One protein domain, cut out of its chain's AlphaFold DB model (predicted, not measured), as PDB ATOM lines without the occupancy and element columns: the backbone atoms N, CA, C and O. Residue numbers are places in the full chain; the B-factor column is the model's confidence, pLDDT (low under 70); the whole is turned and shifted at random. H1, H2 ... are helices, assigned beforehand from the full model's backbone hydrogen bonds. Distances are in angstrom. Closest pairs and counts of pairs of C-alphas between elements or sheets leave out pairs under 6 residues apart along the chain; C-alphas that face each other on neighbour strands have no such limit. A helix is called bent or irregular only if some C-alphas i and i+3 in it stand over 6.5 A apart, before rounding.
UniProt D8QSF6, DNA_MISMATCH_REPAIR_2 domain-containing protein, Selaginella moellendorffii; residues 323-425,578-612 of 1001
ATOM      1  N   ILE A 323      36.390 -54.739 -35.459       96.69
ATOM      2  CA  ILE A 323      37.736 -55.216 -35.097       96.69
ATOM      3  C   ILE A 323      38.058 -56.519 -35.838       96.69
ATOM      4  O   ILE A 323      39.142 -56.649 -36.405       96.69
ATOM      5  N   GLN A 324      37.123 -57.471 -35.875       96.38
ATOM      6  CA  GLN A 324      37.340 -58.742 -36.558       96.38
ATOM      7  C   GLN A 324      37.537 -58.562 -38.071       96.38
ATOM      8  O   GLN A 324      38.464 -59.144 -38.636       96.38
ATOM      9  N   GLU A 325      36.689 -57.774 -38.734       96.19
ATOM     10  CA  GLU A 325      36.833 -57.481 -40.166       96.19
ATOM     11  C   GLU A 325      38.145 -56.743 -40.457       96.19
ATOM     12  O   GLU A 325      38.858 -57.085 -41.401       96.19
ATOM     13  N   CYS A 326      38.532 -55.810 -39.586       96.19
ATOM     14  CA  CYS A 326      39.809 -55.109 -39.664       96.19
ATOM     15  C   CYS A 326      40.992 -56.090 -39.621       96.19
ATOM     16  O   CYS A 326      41.844 -56.086 -40.510       96.19
ATOM     17  N   LEU A 327      41.007 -57.005 -38.646       96.56
ATOM     18  CA  LEU A 327      42.053 -58.021 -38.519       96.56
ATOM     19  C   LEU A 327      42.076 -58.994 -39.708       96.56
ATOM     20  O   LEU A 327      43.158 -59.359 -40.173       96.56
ATOM     21  N   LYS A 328      40.912 -59.395 -40.240       95.56
ATOM     22  CA  LYS A 328      40.832 -60.223 -41.458       95.56
ATOM     23  C   LYS A 328      41.535 -59.534 -42.624       95.56
ATOM     24  O   LYS A 328      42.395 -60.152 -43.255       95.56
ATOM     25  N   LEU A 329      41.242 -58.254 -42.859       94.75
ATOM     26  CA  LEU A 329      41.919 -57.472 -43.892       94.75
ATOM     27  C   LEU A 329      43.426 -57.393 -43.624       94.75
ATOM     28  O   LEU A 329      44.201 -57.768 -44.505       94.75
ATOM     29  N   MET A 330      43.847 -57.046 -42.402       94.25
ATOM     30  CA  MET A 330      45.262 -56.958 -42.005       94.25
ATOM     31  C   MET A 330      46.054 -58.251 -42.267       94.25
ATOM     32  O   MET A 330      47.200 -58.182 -42.704       94.25
ATOM     33  N   THR A 331      45.459 -59.437 -42.079       92.50
ATOM     34  CA  THR A 331      46.142 -60.720 -42.374       92.50
ATOM     35  C   THR A 331      46.400 -60.976 -43.866       92.50
ATOM     36  O   THR A 331      47.245 -61.816 -44.213       92.50
ATOM     37  N   SER A 332      45.671 -60.268 -44.737       89.06
ATOM     38  CA  SER A 332      45.691 -60.413 -46.197       89.06
ATOM     39  C   SER A 332      46.484 -59.319 -46.928       89.06
ATOM     40  O   SER A 332      46.792 -59.489 -48.112       89.06
ATOM     41  N   VAL A 333      46.853 -58.236 -46.232       89.56
ATOM     42  CA  VAL A 333      47.618 -57.110 -46.788       89.56
ATOM     43  C   VAL A 333      48.977 -57.582 -47.313       89.56
ATOM     44  O   VAL A 333      49.698 -58.328 -46.650       89.56
ATOM     45  N   LYS A 334      49.334 -57.127 -48.520       84.50
ATOM     46  CA  LYS A 334      50.630 -57.401 -49.173       84.50
ATOM     47  C   LYS A 334      51.470 -56.148 -49.438       84.50
ATOM     48  O   LYS A 334      52.593 -56.276 -49.915       84.50
ATOM     49  N   CYS A 335      50.925 -54.954 -49.203       85.62
ATOM     50  CA  CYS A 335      51.650 -53.701 -49.401       85.62
ATOM     51  C   CYS A 335      52.582 -53.400 -48.218       85.62
ATOM     52  O   CYS A 335      52.504 -54.048 -47.174       85.62
ATOM     53  N   SER A 336      53.451 -52.398 -48.373       86.19
ATOM     54  CA  SER A 336      54.227 -51.859 -47.258       86.19
ATOM     55  C   SER A 336      53.289 -51.250 -46.218       86.19
ATOM     56  O   SER A 336      52.444 -50.408 -46.539       86.19
ATOM     57  N   ILE A 337      53.445 -51.711 -44.981       87.19
ATOM     58  CA  ILE A 337      52.694 -51.256 -43.815       87.19
ATOM     59  C   ILE A 337      53.548 -50.189 -43.111       87.19
ATOM     60  O   ILE A 337      54.761 -50.397 -42.997       87.19
ATOM     61  N   PRO A 338      52.962 -49.068 -42.657       86.62
ATOM     62  CA  PRO A 338      53.667 -48.104 -41.818       86.62
ATOM     63  C   PRO A 338      54.230 -48.753 -40.551       86.62
ATOM     64  O   PRO A 338      53.698 -49.742 -40.048       86.62
ATOM     65  N   GLU A 339      55.292 -48.180 -39.994       84.25
ATOM     66  CA  GLU A 339      55.869 -48.686 -38.743       84.25
ATOM     67  C   GLU A 339      54.948 -48.429 -37.534       84.25
ATOM     68  O   GLU A 339      55.033 -49.136 -36.520       84.25
ATOM     69  N   PHE A 340      54.051 -47.441 -37.655       87.75
ATOM     70  CA  PHE A 340      53.169 -46.939 -36.606       87.75
ATOM     71  C   PHE A 340      53.958 -46.584 -35.349       87.75
ATOM     72  O   PHE A 340      54.088 -47.373 -34.403       87.75
ATOM     73  N   LEU A 341      54.508 -45.372 -35.330       88.00
ATOM     74  CA  LEU A 341      55.133 -44.841 -34.121       88.00
ATOM     75  C   LEU A 341      54.095 -44.815 -32.988       88.00
ATOM     76  O   LEU A 341      52.999 -44.284 -33.135       88.00
ATOM     77  N   CYS A 342      54.412 -45.422 -31.844       88.88
ATOM     78  CA  CYS A 342      53.532 -45.398 -30.677       88.88
ATOM     79  C   CYS A 342      54.023 -44.335 -29.705       88.88
ATOM     80  O   CYS A 342      55.033 -44.530 -29.033       88.88
ATOM     81  N   VAL A 343      53.280 -43.238 -29.599       88.19
ATOM     82  CA  VAL A 343      53.545 -42.181 -28.621       88.19
ATOM     83  C   VAL A 343      52.339 -42.050 -27.706       88.19
ATOM     84  O   VAL A 343      51.204 -42.078 -28.176       88.19
ATOM     85  N   SER A 344      52.572 -41.909 -26.402       87.69
ATOM     86  CA  SER A 344      51.500 -41.698 -25.425       87.69
ATOM     87  C   SER A 344      50.793 -40.362 -25.671       87.69
ATOM     88  O   SER A 344      51.425 -39.305 -25.632       87.69
ATOM     89  N   ALA A 345      49.469 -40.394 -25.849       88.56
ATOM     90  CA  ALA A 345      48.657 -39.185 -25.996       88.56
ATOM     91  C   ALA A 345      48.823 -38.232 -24.799       88.56
ATOM     92  O   ALA A 345      48.916 -37.021 -24.981       88.56
ATOM     93  N   ALA A 346      48.949 -38.774 -23.583       85.19
ATOM     94  CA  ALA A 346      49.138 -37.982 -22.369       85.19
ATOM     95  C   ALA A 346      50.458 -37.195 -22.377       85.19
ATOM     96  O   ALA A 346      50.488 -36.034 -21.968       85.19
ATOM     97  N   LYS A 347      51.534 -37.791 -22.918       86.94
ATOM     98  CA  LYS A 347      52.816 -37.098 -23.122       86.94
ATOM     99  C   LYS A 347      52.646 -35.909 -24.063       86.94
ATOM    100  O   LYS A 347      53.068 -34.805 -23.723       86.94
ATOM    101  N   LEU A 348      51.991 -36.118 -25.204       89.25
ATOM    102  CA  LEU A 348      51.791 -35.073 -26.210       89.25
ATOM    103  C   LEU A 348      50.939 -33.920 -25.668       89.25
ATOM    104  O   LEU A 348      51.341 -32.762 -25.771       89.25
ATOM    105  N   VAL A 349      49.809 -34.227 -25.029       88.88
ATOM    106  CA  VAL A 349      48.912 -33.223 -24.438       88.88
ATOM    107  C   VAL A 349      49.647 -32.371 -23.408       88.88
ATOM    108  O   VAL A 349      49.555 -31.143 -23.449       88.88
ATOM    109  N   LYS A 350      50.429 -33.004 -22.527       85.06
ATOM    110  CA  LYS A 350      51.185 -32.296 -21.494       85.06
ATOM    111  C   LYS A 350      52.256 -31.371 -22.082       85.06
ATOM    112  O   LYS A 350      52.349 -30.214 -21.675       85.06
ATOM    113  N   LEU A 351      53.034 -31.848 -23.057       88.25
ATOM    114  CA  LEU A 351      54.078 -31.041 -23.698       88.25
ATOM    115  C   LEU A 351      53.492 -29.851 -24.477       88.25
ATOM    116  O   LEU A 351      53.980 -28.727 -24.340       88.25
ATOM    117  N   ILE A 352      52.419 -30.074 -25.246       90.56
ATOM    118  CA  ILE A 352      51.739 -29.032 -26.038       90.56
ATOM    119  C   ILE A 352      51.069 -27.997 -25.122       90.56
ATOM    120  O   ILE A 352      51.145 -26.786 -25.365       90.56
ATOM    121  N   GLY A 353      50.428 -28.461 -24.044       86.06
ATOM    122  CA  GLY A 353      49.802 -27.606 -23.035       86.06
ATOM    123  C   GLY A 353      50.801 -26.647 -22.391       86.06
ATOM    124  O   GLY A 353      50.526 -25.454 -22.294       86.06
ATOM    125  N   ALA A 354      51.988 -27.144 -22.042       84.12
ATOM    126  CA  ALA A 354      53.030 -26.361 -21.380       84.12
ATOM    127  C   ALA A 354      53.958 -25.574 -22.318       84.12
ATOM    128  O   ALA A 354      54.816 -24.842 -21.833       84.12
ATOM    129  N   ARG A 355      53.798 -25.698 -23.646       89.44
ATOM    130  CA  ARG A 355      54.697 -25.104 -24.660       89.44
ATOM    131  C   ARG A 355      56.150 -25.585 -24.536       89.44
ATOM    132  O   ARG A 355      57.083 -24.833 -24.805       89.44
ATOM    133  N   GLU A 356      56.341 -26.838 -24.138       87.69
ATOM    134  CA  GLU A 356      57.667 -27.439 -23.922       87.69
ATOM    135  C   GLU A 356      57.942 -28.602 -24.898       87.69
ATOM    136  O   GLU A 356      58.731 -29.501 -24.619       87.69
ATOM    137  N   VAL A 357      57.282 -28.600 -26.063       88.19
ATOM    138  CA  VAL A 357      57.498 -29.592 -27.127       88.19
ATOM    139  C   VAL A 357      58.827 -29.309 -27.836       88.19
ATOM    140  O   VAL A 357      59.068 -28.192 -28.300       88.19
ATOM    141  N   ASN A 358      59.683 -30.325 -27.952       87.62
ATOM    142  CA  ASN A 358      60.929 -30.236 -28.710       87.62
ATOM    143  C   ASN A 358      60.720 -30.596 -30.199       87.62
ATOM    144  O   ASN A 358      59.691 -31.139 -30.605       87.62
ATOM    145  N   HIS A 359      61.718 -30.301 -31.033       86.81
ATOM    146  CA  HIS A 359      61.667 -30.559 -32.477       86.81
ATOM    147  C   HIS A 359      61.499 -32.051 -32.848       86.81
ATOM    148  O   HIS A 359      60.837 -32.363 -33.842       86.81
ATOM    149  N   LEU A 360      62.039 -32.978 -32.045       86.94
ATOM    150  CA  LEU A 360      61.894 -34.425 -32.250       86.94
ATOM    151  C   LEU A 360      60.449 -34.882 -32.011       86.94
ATOM    152  O   LEU A 360      59.898 -35.640 -32.804       86.94
ATOM    153  N   GLU A 361      59.808 -34.386 -30.954       88.31
ATOM    154  CA  GLU A 361      58.419 -34.693 -30.615       88.31
ATOM    155  C   GLU A 361      57.451 -34.124 -31.646       88.31
ATOM    156  O   GLU A 361      56.537 -34.821 -32.077       88.31
ATOM    157  N   PHE A 362      57.673 -32.902 -32.130       91.62
ATOM    158  CA  PHE A 362      56.891 -32.397 -33.256       91.62
ATOM    159  C   PHE A 362      57.101 -33.215 -34.529       91.62
ATOM    160  O   PHE A 362      56.138 -33.475 -35.249       91.62
ATOM    161  N   SER A 363      58.330 -33.667 -34.793       90.25
ATOM    162  CA  SER A 363      58.590 -34.579 -35.908       90.25
ATOM    163  C   SER A 363      57.812 -35.884 -35.730       90.25
ATOM    164  O   SER A 363      57.236 -36.380 -36.689       90.25
ATOM    165  N   ARG A 364      57.701 -36.425 -34.513       91.06
ATOM    166  CA  ARG A 364      56.861 -37.602 -34.232       91.06
ATOM    167  C   ARG A 364      55.377 -37.330 -34.440       91.06
ATOM    168  O   ARG A 364      54.716 -38.155 -35.055       91.06
ATOM    169  N   ILE A 365      54.860 -36.187 -33.983       93.38
ATOM    170  CA  ILE A 365      53.466 -35.779 -34.233       93.38
ATOM    171  C   ILE A 365      53.193 -35.719 -35.740       93.38
ATOM    172  O   ILE A 365      52.164 -36.215 -36.195       93.38
ATOM    173  N   LYS A 366      54.130 -35.161 -36.515       93.56
ATOM    174  CA  LYS A 366      54.053 -35.146 -37.975       93.56
ATOM    175  C   LYS A 366      54.001 -36.566 -38.552       93.56
ATOM    176  O   LYS A 366      53.068 -36.852 -39.293       93.56
ATOM    177  N   HIS A 367      54.917 -37.457 -38.167       93.12
ATOM    178  CA  HIS A 367      54.915 -38.844 -38.657       93.12
ATOM    179  C   HIS A 367      53.624 -39.598 -38.291       93.12
ATOM    180  O   HIS A 367      53.105 -40.339 -39.115       93.12
ATOM    181  N   LEU A 368      53.052 -39.377 -37.097       94.62
ATOM    182  CA  LEU A 368      51.749 -39.954 -36.721       94.62
ATOM    183  C   LEU A 368      50.639 -39.530 -37.693       94.62
ATOM    184  O   LEU A 368      49.811 -40.347 -38.088       94.62
ATOM    185  N   ALA A 369      50.611 -38.251 -38.071       95.25
ATOM    186  CA  ALA A 369      49.633 -37.742 -39.025       95.25
ATOM    187  C   ALA A 369      49.894 -38.285 -40.441       95.25
ATOM    188  O   ALA A 369      48.945 -38.662 -41.128       95.25
ATOM    189  N   GLU A 370      51.158 -38.387 -40.857       94.94
ATOM    190  CA  GLU A 370      51.557 -38.976 -42.142       94.94
ATOM    191  C   GLU A 370      51.183 -40.463 -42.246       94.94
ATOM    192  O   GLU A 370      50.653 -40.869 -43.277       94.94
ATOM    193  N   ASP A 371      51.357 -41.255 -41.182       94.62
ATOM    194  CA  ASP A 371      50.951 -42.667 -41.137       94.62
ATOM    195  C   ASP A 371      49.438 -42.821 -41.384       94.62
ATOM    196  O   ASP A 371      49.000 -43.680 -42.157       94.62
ATOM    197  N   VAL A 372      48.626 -41.962 -40.756       94.69
ATOM    198  CA  VAL A 372      47.162 -41.956 -40.918       94.69
ATOM    199  C   VAL A 372      46.763 -41.531 -42.334       94.69
ATOM    200  O   VAL A 372      45.896 -42.160 -42.943       94.69
ATOM    201  N   LEU A 373      47.411 -40.498 -42.883       95.19
ATOM    202  CA  LEU A 373      47.181 -40.053 -44.260       95.19
ATOM    203  C   LEU A 373      47.559 -41.139 -45.269       95.19
ATOM    204  O   LEU A 373      46.771 -41.433 -46.165       95.19
ATOM    205  N   TYR A 374      48.698 -41.802 -45.077       94.44
ATOM    206  CA  TYR A 374      49.147 -42.898 -45.928       94.44
ATOM    207  C   TYR A 374      48.146 -44.062 -45.939       94.44
ATOM    208  O   TYR A 374      47.850 -44.614 -47.002       94.44
ATOM    209  N   MET A 375      47.572 -44.419 -44.782       93.75
ATOM    210  CA  MET A 375      46.524 -45.445 -44.721       93.75
ATOM    211  C   MET A 375      45.258 -45.048 -45.487       93.75
ATOM    212  O   MET A 375      44.623 -45.909 -46.091       93.75
ATOM    213  N   HIS A 376      44.883 -43.770 -45.467       94.44
ATOM    214  CA  HIS A 376      43.708 -43.276 -46.182       94.44
ATOM    215  C   HIS A 376      43.935 -43.169 -47.702       94.44
ATOM    216  O   HIS A 376      43.042 -43.467 -48.502       94.44
ATOM    217  N   GLU A 377      45.128 -42.746 -48.119       92.94
ATOM    218  CA  GLU A 377      45.493 -42.564 -49.526       92.94
ATOM    219  C   GLU A 377      45.710 -43.898 -50.248       92.94
ATOM    220  O   GLU A 377      45.341 -44.030 -51.415       92.94
ATOM    221  N   ASN A 378      46.240 -44.908 -49.555       93.12
ATOM    222  CA  ASN A 378      46.465 -46.230 -50.125       93.12
ATOM    223  C   ASN A 378      45.164 -47.047 -50.198       93.12
ATOM    224  O   ASN A 378      44.608 -47.445 -49.174       93.12
ATOM    225  N   ASP A 379      44.717 -47.386 -51.410       89.62
ATOM    226  CA  ASP A 379      43.468 -48.131 -51.634       89.62
ATOM    227  C   ASP A 379      43.425 -49.492 -50.911       89.62
ATOM    228  O   ASP A 379      42.353 -49.933 -50.511       89.62
ATOM    229  N   SER A 380      44.573 -50.149 -50.688       89.69
ATOM    230  CA  SER A 380      44.627 -51.432 -49.961       89.69
ATOM    231  C   SER A 380      44.470 -51.283 -48.443       89.69
ATOM    232  O   SER A 380      44.148 -52.256 -47.764       89.69
ATOM    233  N   LEU A 381      44.738 -50.091 -47.900       93.00
ATOM    234  CA  LEU A 381      44.664 -49.793 -46.466       93.00
ATOM    235  C   LEU A 381      43.447 -48.928 -46.109       93.00
ATOM    236  O   LEU A 381      43.101 -48.846 -44.931       93.00
ATOM    237  N   ARG A 382      42.766 -48.334 -47.098       94.19
ATOM    238  CA  ARG A 382      41.632 -47.424 -46.886       94.19
ATOM    239  C   ARG A 382      40.478 -48.078 -46.125       94.19
ATOM    240  O   ARG A 382      39.935 -47.473 -45.202       94.19
ATOM    241  N   ASP A 383      40.138 -49.323 -46.449       94.50
ATOM    242  CA  ASP A 383      39.086 -50.060 -45.733       94.50
ATOM    243  C   ASP A 383      39.474 -50.318 -44.268       94.50
ATOM    244  O   ASP A 383      38.661 -50.161 -43.356       94.50
ATOM    245  N   ILE A 384      40.752 -50.635 -44.026       95.25
ATOM    246  CA  ILE A 384      41.309 -50.820 -42.678       95.25
ATOM    247  C   ILE A 384      41.244 -49.500 -41.901       95.25
ATOM    248  O   ILE A 384      40.842 -49.496 -40.740       95.25
ATOM    249  N   PHE A 385      41.584 -48.376 -42.540       95.50
ATOM    250  CA  PHE A 385      41.474 -47.043 -41.947       95.50
ATOM    251  C   PHE A 385      40.051 -46.761 -41.454       95.50
ATOM    252  O   PHE A 385      39.882 -46.389 -40.294       95.50
ATOM    253  N   HIS A 386      39.026 -47.003 -42.279       95.31
ATOM    254  CA  HIS A 386      37.635 -46.768 -41.883       95.31
ATOM    255  C   HIS A 386      37.179 -47.679 -40.735       95.31
ATOM    256  O   HIS A 386      36.507 -47.207 -39.818       95.31
ATOM    257  N   LEU A 387      37.577 -48.955 -40.739       95.81
ATOM    258  CA  LEU A 387      37.238 -49.897 -39.664       95.81
ATOM    259  C   LEU A 387      37.945 -49.576 -38.339       95.81
ATOM    260  O   LEU A 387      37.387 -49.835 -37.275       95.81
ATOM    261  N   LEU A 388      39.149 -48.995 -38.377       95.69
ATOM    262  CA  LEU A 388      39.899 -48.586 -37.183       95.69
ATOM    263  C   LEU A 388      39.299 -47.366 -36.471       95.69
ATOM    264  O   LEU A 388      39.589 -47.155 -35.288       95.69
ATOM    265  N   LEU A 389      38.449 -46.575 -37.133       94.25
ATOM    266  CA  LEU A 389      37.824 -45.407 -36.507       94.25
ATOM    267  C   LEU A 389      36.943 -45.811 -35.321       94.25
ATOM    268  O   LEU A 389      37.034 -45.197 -34.263       94.25
ATOM    269  N   GLU A 390      36.148 -46.875 -35.449       91.50
ATOM    270  CA  GLU A 390      35.225 -47.314 -34.396       91.50
ATOM    271  C   GLU A 390      35.928 -47.706 -33.073       91.50
ATOM    272  O   GLU A 390      35.590 -47.130 -32.030       91.50
ATOM    273  N   PRO A 391      36.937 -48.606 -33.055       93.31
ATOM    274  CA  PRO A 391      37.677 -48.908 -31.830       93.31
ATOM    275  C   PRO A 391      38.469 -47.702 -31.305       93.31
ATOM    276  O   PRO A 391      38.632 -47.572 -30.089       93.31
ATOM    277  N   THR A 392      38.916 -46.792 -32.180       93.75
ATOM    278  CA  THR A 392      39.621 -45.567 -31.767       93.75
ATOM    279  C   THR A 392      38.686 -44.577 -31.074       93.75
ATOM    280  O   THR A 392      39.047 -44.022 -30.033       93.75
ATOM    281  N   ILE A 393      37.461 -44.397 -31.579       91.00
ATOM    282  CA  ILE A 393      36.412 -43.584 -30.944       91.00
ATOM    283  C   ILE A 393      36.086 -44.146 -29.556       91.00
ATOM    284  O   ILE A 393      36.041 -43.397 -28.580       91.00
ATOM    285  N   LEU A 394      35.924 -45.469 -29.443       88.12
ATOM    286  CA  LEU A 394      35.633 -46.127 -28.167       88.12
ATOM    287  C   LEU A 394      36.761 -45.936 -27.137       88.12
ATOM    288  O   LEU A 394      36.484 -45.708 -25.959       88.12
ATOM    289  N   ALA A 395      38.022 -46.034 -27.566       87.81
ATOM    290  CA  ALA A 395      39.183 -45.925 -26.684       87.81
ATOM    291  C   ALA A 395      39.487 -44.477 -26.263       87.81
ATOM    292  O   ALA A 395      39.804 -44.225 -25.101       87.81
ATOM    293  N   SER A 396      39.385 -43.530 -27.198       87.50
ATOM    294  CA  SER A 396      39.697 -42.112 -26.965       87.50
ATOM    295  C   SER A 396      38.534 -41.311 -26.367       87.50
ATOM    296  O   SER A 396      38.757 -40.262 -25.760       87.50
ATOM    297  N   GLY A 397      37.292 -41.776 -26.547       84.56
ATOM    298  CA  GLY A 397      36.084 -41.020 -26.205       84.56
ATOM    299  C   GLY A 397      35.831 -39.809 -27.106       84.56
ATOM    300  O   GLY A 397      35.012 -38.960 -26.763       84.56
ATOM    301  N   LEU A 398      36.554 -39.690 -28.222       86.75
ATOM    302  CA  LEU A 398      36.449 -38.590 -29.176       86.75
ATOM    303  C   LEU A 398      35.606 -39.008 -30.375       86.75
ATOM    304  O   LEU A 398      35.885 -40.025 -31.002       86.75
ATOM    305  N   GLN A 399      34.615 -38.192 -30.724       85.69
ATOM    306  CA  GLN A 399      33.877 -38.335 -31.974       85.69
ATOM    307  C   GLN A 399      34.533 -37.450 -33.032       85.69
ATOM    308  O   GLN A 399      34.448 -36.226 -32.956       85.69
ATOM    309  N   LEU A 400      35.216 -38.075 -33.991       86.69
ATOM    310  CA  LEU A 400      35.811 -37.412 -35.148       86.69
ATOM    311  C   LEU A 400      35.387 -38.151 -36.413       86.69
ATOM    312  O   LEU A 400      35.496 -39.376 -36.497       86.69
ATOM    313  N   GLU A 401      34.891 -37.399 -37.388       90.75
ATOM    314  CA  GLU A 401      34.555 -37.930 -38.704       90.75
ATOM    315  C   GLU A 401      35.822 -38.140 -39.540       90.75
ATOM    316  O   GLU A 401      36.817 -37.427 -39.384       90.75
ATOM    317  N   ALA A 402      35.783 -39.111 -40.455       92.38
ATOM    318  CA  ALA A 402      36.930 -39.476 -41.283       92.38
ATOM    319  C   ALA A 402      37.459 -38.297 -42.122       92.38
ATOM    320  O   ALA A 402      38.667 -38.090 -42.206       92.38
ATOM    321  N   GLU A 403      36.561 -37.509 -42.722       92.75
ATOM    322  CA  GLU A 403      36.925 -36.372 -43.580       92.75
ATOM    323  C   GLU A 403      37.574 -35.234 -42.782       92.75
ATOM    324  O   GLU A 403      38.579 -34.660 -43.214       92.75
ATOM    325  N   GLN A 404      37.043 -34.955 -41.586       93.62
ATOM    326  CA  GLN A 404      37.614 -33.973 -40.665       93.62
ATOM    327  C   GLN A 404      39.009 -34.408 -40.208       93.62
ATOM    328  O   GLN A 404      39.947 -33.618 -40.280       93.62
ATOM    329  N   LEU A 405      39.170 -35.679 -39.822       94.75
ATOM    330  CA  LEU A 405      40.454 -36.247 -39.407       94.75
ATOM    331  C   LEU A 405      41.525 -36.085 -40.495       94.75
ATOM    332  O   LEU A 405      42.626 -35.621 -40.213       94.75
ATOM    333  N   VAL A 406      41.205 -36.434 -41.743       95.69
ATOM    334  CA  VAL A 406      42.142 -36.315 -42.873       95.69
ATOM    335  C   VAL A 406      42.499 -34.853 -43.149       95.69
ATOM    336  O   VAL A 406      43.662 -34.542 -43.407       95.69
ATOM    337  N   THR A 407      41.519 -33.950 -43.084       96.19
ATOM    338  CA  THR A 407      41.740 -32.513 -43.299       96.19
ATOM    339  C   THR A 407      42.655 -31.927 -42.226       96.19
ATOM    340  O   THR A 407      43.640 -31.263 -42.559       96.19
ATOM    341  N   ASP A 408      42.386 -32.234 -40.957       95.62
ATOM    342  CA  ASP A 408      43.196 -31.785 -39.827       95.62
ATOM    343  C   ASP A 408      44.616 -32.355 -39.892       95.62
ATOM    344  O   ASP A 408      45.578 -31.623 -39.675       95.62
ATOM    345  N   CYS A 409      44.774 -33.636 -40.248       96.12
ATOM    346  CA  CYS A 409      46.092 -34.245 -40.428       96.12
ATOM    347  C   CYS A 409      46.909 -33.531 -41.512       96.12
ATOM    348  O   CYS A 409      48.085 -33.255 -41.290       96.12
ATOM    349  N   LYS A 410      46.304 -33.178 -42.657       96.19
ATOM    350  CA  LYS A 410      46.995 -32.427 -43.722       96.19
ATOM    351  C   LYS A 410      47.455 -31.055 -43.232       96.19
ATOM    352  O   LYS A 410      48.630 -30.723 -43.356       96.19
ATOM    353  N   GLN A 411      46.559 -30.299 -42.598       95.69
ATOM    354  CA  GLN A 411      46.879 -28.974 -42.053       95.69
ATOM    355  C   GLN A 411      47.958 -29.037 -40.963       95.69
ATOM    356  O   GLN A 411      48.842 -28.180 -40.909       95.69
ATOM    357  N   LEU A 412      47.915 -30.066 -40.115       95.06
ATOM    358  CA  LEU A 412      48.906 -30.311 -39.073       95.06
ATOM    359  C   LEU A 412      50.288 -30.617 -39.668       95.06
ATOM    360  O   LEU A 412      51.278 -30.014 -39.244       95.06
ATOM    361  N   VAL A 413      50.358 -31.505 -40.665       95.31
ATOM    362  CA  VAL A 413      51.604 -31.841 -41.372       95.31
ATOM    363  C   VAL A 413      52.183 -30.610 -42.061       95.31
ATOM    364  O   VAL A 413      53.378 -30.349 -41.906       95.31
ATOM    365  N   ASP A 414      51.362 -29.821 -42.753       93.69
ATOM    366  CA  ASP A 414      51.794 -28.590 -43.421       93.69
ATOM    367  C   ASP A 414      52.329 -27.565 -42.412       93.69
ATOM    368  O   ASP A 414      53.406 -26.990 -42.606       93.69
ATOM    369  N   ARG A 415      51.629 -27.371 -41.284       93.12
ATOM    370  CA  ARG A 415      52.052 -26.420 -40.249       93.12
ATOM    371  C   ARG A 415      53.375 -26.831 -39.615       93.12
ATOM    372  O   ARG A 415      54.272 -25.994 -39.521       93.12
ATOM    373  N   ILE A 416      53.528 -28.097 -39.229       92.75
ATOM    374  CA  ILE A 416      54.780 -28.594 -38.641       92.75
ATOM    375  C   ILE A 416      55.911 -28.531 -39.674       92.75
ATOM    376  O   ILE A 416      56.994 -28.038 -39.362       92.75
ATOM    377  N   SER A 417      55.652 -28.942 -40.918       90.94
ATOM    378  CA  SER A 417      56.645 -28.922 -42.000       90.94
ATOM    379  C   SER A 417      57.076 -27.514 -42.384       90.94
ATOM    380  O   SER A 417      58.184 -27.360 -42.871       90.94
ATOM    381  N   SER A 418      56.247 -26.489 -42.163       89.75
ATOM    382  CA  SER A 418      56.630 -25.092 -42.410       89.75
ATOM    383  C   SER A 418      57.642 -24.548 -41.398       89.75
ATOM    384  O   SER A 418      58.370 -23.610 -41.713       89.75
ATOM    385  N   VAL A 419      57.701 -25.133 -40.195       88.44
ATOM    386  CA  VAL A 419      58.555 -24.658 -39.098       88.44
ATOM    387  C   VAL A 419      59.762 -25.555 -38.884       88.44
ATOM    388  O   VAL A 419      60.864 -25.054 -38.677       88.44
ATOM    389  N   ILE A 420      59.588 -26.869 -38.955       88.31
ATOM    390  CA  ILE A 420      60.642 -27.834 -38.642       88.31
ATOM    391  C   ILE A 420      61.462 -28.154 -39.885       88.31
ATOM    392  O   ILE A 420      60.941 -28.305 -40.990       88.31
ATOM    393  N   SER A 421      62.771 -28.229 -39.689       79.94
ATOM    394  CA  SER A 421      63.745 -28.647 -40.689       79.94
ATOM    395  C   SER A 421      63.677 -30.155 -40.934       79.94
ATOM    396  O   SER A 421      63.553 -30.958 -40.010       79.94
ATOM    397  N   CYS A 422      63.797 -30.558 -42.198       65.62
ATOM    398  CA  CYS A 422      64.029 -31.958 -42.532       65.62
ATOM    399  C   CYS A 422      65.457 -32.349 -42.125       65.62
ATOM    400  O   CYS A 422      66.401 -31.582 -42.315       65.62
ATOM    401  N   THR A 423      65.616 -33.548 -41.567       59.28
ATOM    402  CA  THR A 423      66.921 -34.089 -41.186       59.28
ATOM    403  C   THR A 423      67.838 -34.192 -42.413       59.28
ATOM    404  O   THR A 423      67.470 -34.795 -43.418       59.28
ATOM    405  N   GLY A 424      69.038 -33.604 -42.334       57.88
ATOM    406  CA  GLY A 424      70.067 -33.712 -43.381       57.88
ATOM    407  C   GLY A 424      70.217 -32.515 -44.329       57.88
ATOM    408  O   GLY A 424      70.862 -32.660 -45.364       57.88
ATOM    409  N   ASP A 425      69.662 -31.346 -44.000       64.69
ATOM    410  CA  ASP A 425      69.899 -30.113 -44.760       64.69
ATOM    411  C   ASP A 425      71.365 -29.634 -44.603       64.69
ATOM    412  O   ASP A 425      71.773 -29.285 -43.487       64.69
ATOM    413  N   LEU A 578      59.493 -22.663 -31.618       90.38
ATOM    414  CA  LEU A 578      58.908 -23.936 -31.159       90.38
ATOM    415  C   LEU A 578      57.731 -23.729 -30.187       90.38
ATOM    416  O   LEU A 578      56.714 -24.428 -30.255       90.38
ATOM    417  N   ARG A 579      57.828 -22.729 -29.303       90.94
ATOM    418  CA  ARG A 579      56.733 -22.333 -28.402       90.94
ATOM    419  C   ARG A 579      55.528 -21.790 -29.166       90.94
ATOM    420  O   ARG A 579      54.405 -22.173 -28.853       90.94
ATOM    421  N   CYS A 580      55.753 -20.959 -30.184       91.38
ATOM    422  CA  CYS A 580      54.687 -20.486 -31.070       91.38
ATOM    423  C   CYS A 580      54.041 -21.643 -31.847       91.38
ATOM    424  O   CYS A 580      52.818 -21.728 -31.888       91.38
ATOM    425  N   LEU A 581      54.835 -22.587 -32.366       92.44
ATOM    426  CA  LEU A 581      54.302 -23.782 -33.026       92.44
ATOM    427  C   LEU A 581      53.424 -24.613 -32.079       92.44
ATOM    428  O   LEU A 581      52.380 -25.112 -32.490       92.44
ATOM    429  N   SER A 582      53.799 -24.723 -30.799       93.38
ATOM    430  CA  SER A 582      52.974 -25.406 -29.788       93.38
ATOM    431  C   SER A 582      51.596 -24.753 -29.637       93.38
ATOM    432  O   SER A 582      50.604 -25.452 -29.444       93.38
ATOM    433  N   ASP A 583      51.520 -23.421 -29.724       91.94
ATOM    434  CA  ASP A 583      50.255 -22.686 -29.643       91.94
ATOM    435  C   ASP A 583      49.357 -22.944 -30.857       91.94
ATOM    436  O   ASP A 583      48.158 -23.156 -30.681       91.94
ATOM    437  N   ASP A 584      49.933 -23.004 -32.058       91.81
ATOM    438  CA  ASP A 584      49.185 -23.325 -33.278       91.81
ATOM    439  C   ASP A 584      48.653 -24.763 -33.240       91.81
ATOM    440  O   ASP A 584      47.471 -25.018 -33.478       91.81
ATOM    441  N   VAL A 585      49.527 -25.709 -32.884       93.31
ATOM    442  CA  VAL A 585      49.232 -27.147 -32.825       93.31
ATOM    443  C   VAL A 585      48.198 -27.471 -31.740       93.31
ATOM    444  O   VAL A 585      47.442 -28.431 -31.883       93.31
ATOM    445  N   ARG A 586      48.083 -26.642 -30.691       91.12
ATOM    446  CA  ARG A 586      47.077 -26.806 -29.627       91.12
ATOM    447  C   ARG A 586      45.643 -26.834 -30.160       91.12
ATOM    448  O   ARG A 586      44.799 -27.501 -29.568       91.12
ATOM    449  N   THR A 587      45.360 -26.157 -31.273       91.19
ATOM    450  CA  THR A 587      44.024 -26.181 -31.897       91.19
ATOM    451  C   THR A 587      43.625 -27.578 -32.391       91.19
ATOM    452  O   THR A 587      42.447 -27.923 -32.350       91.19
ATOM    453  N   TYR A 588      44.603 -28.425 -32.731       93.31
ATOM    454  CA  TYR A 588      44.412 -29.796 -33.216       93.31
ATOM    455  C   TYR A 588      44.576 -30.860 -32.117       93.31
ATOM    456  O   TYR A 588      44.763 -32.038 -32.410       93.31
ATOM    457  N   LEU A 589      44.521 -30.484 -30.835       91.38
ATOM    458  CA  LEU A 589      44.833 -31.386 -29.719       91.38
ATOM    459  C   LEU A 589      43.945 -32.642 -29.680       91.38
ATOM    460  O   LEU A 589      44.450 -33.736 -29.438       91.38
ATOM    461  N   ASN A 590      42.647 -32.516 -29.982       91.50
ATOM    462  CA  ASN A 590      41.754 -33.678 -30.092       91.50
ATOM    463  C   ASN A 590      42.190 -34.619 -31.225       91.50
ATOM    464  O   ASN A 590      42.248 -35.829 -31.023       91.50
ATOM    465  N   THR A 591      42.557 -34.069 -32.382       94.50
ATOM    466  CA  THR A 591      43.062 -34.837 -33.525       94.50
ATOM    467  C   THR A 591      44.368 -35.549 -33.175       94.50
ATOM    468  O   THR A 591      44.509 -36.731 -33.466       94.50
ATOM    469  N   ILE A 592      45.283 -34.893 -32.453       94.50
ATOM    470  CA  ILE A 592      46.557 -35.484 -32.009       94.50
ATOM    471  C   ILE A 592      46.333 -36.653 -31.041       94.50
ATOM    472  O   ILE A 592      46.960 -37.704 -31.185       94.50
ATOM    473  N   ILE A 593      45.421 -36.500 -30.072       92.44
ATOM    474  CA  ILE A 593      45.026 -37.599 -29.175       92.44
ATOM    475  C   ILE A 593      44.465 -38.766 -29.993       92.44
ATOM    476  O   ILE A 593      44.803 -39.923 -29.734       92.44
ATOM    477  N   PHE A 594      43.621 -38.463 -30.983       94.50
ATOM    478  CA  PHE A 594      42.982 -39.470 -31.815       94.50
ATOM    479  C   PHE A 594      43.989 -40.237 -32.678       94.50
ATOM    480  O   PHE A 594      43.987 -41.461 -32.624       94.50
ATOM    481  N   ILE A 595      44.886 -39.559 -33.408       95.69
ATOM    482  CA  ILE A 595      45.902 -40.223 -34.249       95.69
ATOM    483  C   ILE A 595      46.911 -41.018 -33.413       95.69
ATOM    484  O   ILE A 595      47.305 -42.110 -33.805       95.69
ATOM    485  N   SER A 596      47.281 -40.523 -32.225       95.00
ATOM    486  CA  SER A 596      48.138 -41.258 -31.289       95.00
ATOM    487  C   SER A 596      47.484 -42.581 -30.878       95.00
ATOM    488  O   SER A 596      48.109 -43.638 -30.986       95.00
ATOM    489  N   MET A 597      46.209 -42.545 -30.474       94.50
ATOM    490  CA  MET A 597      45.461 -43.754 -30.125       94.50
ATOM    491  C   MET A 597      45.254 -44.664 -31.342       94.50
ATOM    492  O   MET A 597      45.436 -45.874 -31.236       94.50
ATOM    493  N   PHE A 598      44.945 -44.091 -32.506       96.06
ATOM    494  CA  PHE A 598      44.780 -44.814 -33.765       96.06
ATOM    495  C   PHE A 598      46.033 -45.628 -34.112       96.06
ATOM    496  O   PHE A 598      45.929 -46.828 -34.354       96.06
ATOM    497  N   CYS A 599      47.222 -45.017 -34.070       96.12
ATOM    498  CA  CYS A 599      48.485 -45.700 -34.363       96.12
ATOM    499  C   CYS A 599      48.802 -46.806 -33.343       96.12
ATOM    500  O   CYS A 599      49.279 -47.873 -33.732       96.12
ATOM    501  N   VAL A 600      48.498 -46.602 -32.052       95.88
ATOM    502  CA  VAL A 600      48.646 -47.648 -31.019       95.88
ATOM    503  C   VAL A 600      47.735 -48.843 -31.313       95.88
ATOM    504  O   VAL A 600      48.191 -49.986 -31.272       95.88
ATOM    505  N   ILE A 601      46.467 -48.597 -31.650       96.50
ATOM    506  CA  ILE A 601      45.496 -49.653 -31.973       96.50
ATOM    507  C   ILE A 601      45.896 -50.378 -33.261       96.50
ATOM    508  O   ILE A 601      45.920 -51.609 -33.285       96.50
ATOM    509  N   ALA A 602      46.266 -49.634 -34.308       95.69
ATOM    510  CA  ALA A 602      46.717 -50.192 -35.576       95.69
ATOM    511  C   ALA A 602      47.920 -51.122 -35.370       95.69
ATOM    512  O   ALA A 602      47.881 -52.279 -35.793       95.69
ATOM    513  N   LYS A 603      48.952 -50.666 -34.645       95.56
ATOM    514  CA  LYS A 603      50.135 -51.483 -34.339       95.56
ATOM    515  C   LYS A 603      49.781 -52.719 -33.515       95.56
ATOM    516  O   LYS A 603      50.247 -53.810 -33.840       95.56
ATOM    517  N   ALA A 604      48.934 -52.582 -32.491       96.56
ATOM    518  CA  ALA A 604      48.487 -53.704 -31.666       96.56
ATOM    519  C   ALA A 604      47.744 -54.770 -32.490       96.56
ATOM    520  O   ALA A 604      47.973 -55.967 -32.310       96.56
ATOM    521  N   PHE A 605      46.884 -54.348 -33.417       96.38
ATOM    522  CA  PHE A 605      46.132 -55.250 -34.287       96.38
ATOM    523  C   PHE A 605      47.007 -55.913 -35.348       96.38
ATOM    524  O   PHE A 605      46.902 -57.125 -35.521       96.38
ATOM    525  N   PHE A 606      47.932 -55.189 -35.987       94.94
ATOM    526  CA  PHE A 606      48.908 -55.804 -36.893       94.94
ATOM    527  C   PHE A 606      49.804 -56.817 -36.168       94.94
ATOM    528  O   PHE A 606      50.026 -57.919 -36.677       94.94
ATOM    529  N   ALA A 607      50.265 -56.486 -34.958       94.94
ATOM    530  CA  ALA A 607      51.042 -57.388 -34.114       94.94
ATOM    531  C   ALA A 607      50.249 -58.659 -33.764       94.94
ATOM    532  O   ALA A 607      50.752 -59.771 -33.937       94.94
ATOM    533  N   HIS A 608      48.989 -58.508 -33.348       96.56
ATOM    534  CA  HIS A 608      48.111 -59.637 -33.044       96.56
ATOM    535  C   HIS A 608      47.792 -60.491 -34.277       96.56
ATOM    536  O   HIS A 608      47.866 -61.715 -34.207       96.56
ATOM    537  N   ALA A 609      47.481 -59.874 -35.419       95.19
ATOM    538  CA  ALA A 609      47.207 -60.574 -36.673       95.19
ATOM    539  C   ALA A 609      48.419 -61.401 -37.136       95.19
ATOM    540  O   ALA A 609      48.266 -62.540 -37.585       95.19
ATOM    541  N   SER A 610      49.627 -60.846 -36.995       93.38
ATOM    542  CA  SER A 610      50.881 -61.542 -37.294       93.38
ATOM    543  C   SER A 610      51.093 -62.751 -36.376       93.38
ATOM    544  O   SER A 610      51.306 -63.869 -36.855       93.38
ATOM    545  N   GLU A 611      50.950 -62.564 -35.061       93.56
ATOM    546  CA  GLU A 611      51.152 -63.628 -34.070       93.56
ATOM    547  C   GLU A 611      50.068 -64.714 -34.149       93.56
ATOM    548  O   GLU A 611      50.372 -65.909 -34.115       93.56
ATOM    549  N   GLY A 612      48.807 -64.330 -34.355       93.75
ATOM    550  CA  GLY A 612      47.703 -65.258 -34.577       93.75
ATOM    551  C   GLY A 612      47.904 -66.103 -35.837       93.75
ATOM    552  O   GLY A 612      47.700 -67.317 -35.804       93.75
TER     553      GLY A 612
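AT A GLANCE: This is residues 323 to 425 and 578 to 612 of the 1001 residues of the protein "DNA_MISMATCH_REPAIR_2 domain-containing protein" of Selaginella moellendorffii (UniProt D8QSF6). Picture a compact cluster of crossed helices in which the long last helix, H6, turns a corner: its long arm H6b meets H2, H3, H4 and H1, while its short arm H6a packs on H2 and H5. H3 lies nearest the middle with H5 packed on it, H1 lies at one end beside H4, and residues 422 to 425 stick out before a cut. The printed part has 138 residues with six named helices, H1 to H6 in order along the chain, and no named strand; the class is all helix. It is compact, with a radius of gyration of the C-alphas of 14.9 A, and spans 43 by 36 by 27 A.

HOW THE PARTS SIT: Start at H1, residues 323 to 332, which touches residues 383 to 391 alone of H4, residues 379 to 396: the closest C-alphas, of Cys 326 and Ile 384, are 5.5 A apart. H4 is irregular, with C-alphas 380 and 383 7.1 A apart, and has a kink of 38 degrees near residue 390. Look next at H6, residues 578 to 612, the hub, touching five other helices; by its hydrogen bonds it was assigned as one helix, but it is bent, with C-alphas 587 and 590 8.0 A apart. Its arms H6a, residues 578 to 587, and H6b, residues 590 to 612, stand about perpendicular at 83 degrees. H2, residues 345 to 354, touches H6a, closest at the C-alphas of Ile 352 and Ser 582, 5.4 A. H3, residues 359 to 377, touches H5, residues 402 to 419, closest at the C-alphas of Ala 369 and Cys 409, 5.2 A; they run opposite ways at a steep tilt of 37 degrees, only just past shallow. H4 touches H6b with residues 388 to 396 alone, closest at the C-alphas of Thr 392 and Phe 598, 5.6 A. Every O i to N i+4 pair is within hydrogen-bond range in H2, H3 and H6b; the counts are 5 of 6 in H1, 10 of 14 in H4, 13 of 14 in H5 and 5 of 6 in H6a.

IN THESE COORDINATES: Find C-alpha 323 at (37.736, -55.216, -35.097), where H1 begins. From C-alpha 359 at (61.667, -30.559, -32.477), H3 runs 26.4 A; H4 then measures 25.7 A and H5 26.3 A. H6b runs 32.4 A to C-alpha 612 at (47.703, -65.258, -34.577).

THE WHOLE: The farthest C-alphas, of Cys 580 and Gly 612, are 45.4 A apart. The link from H1 to H2 is long. Residues 426 to 577 are not printed, and C-alphas 425 and 578 are 18.5 A apart across this cut. Confidence is low at residues 422 to 425, with pLDDT under 70.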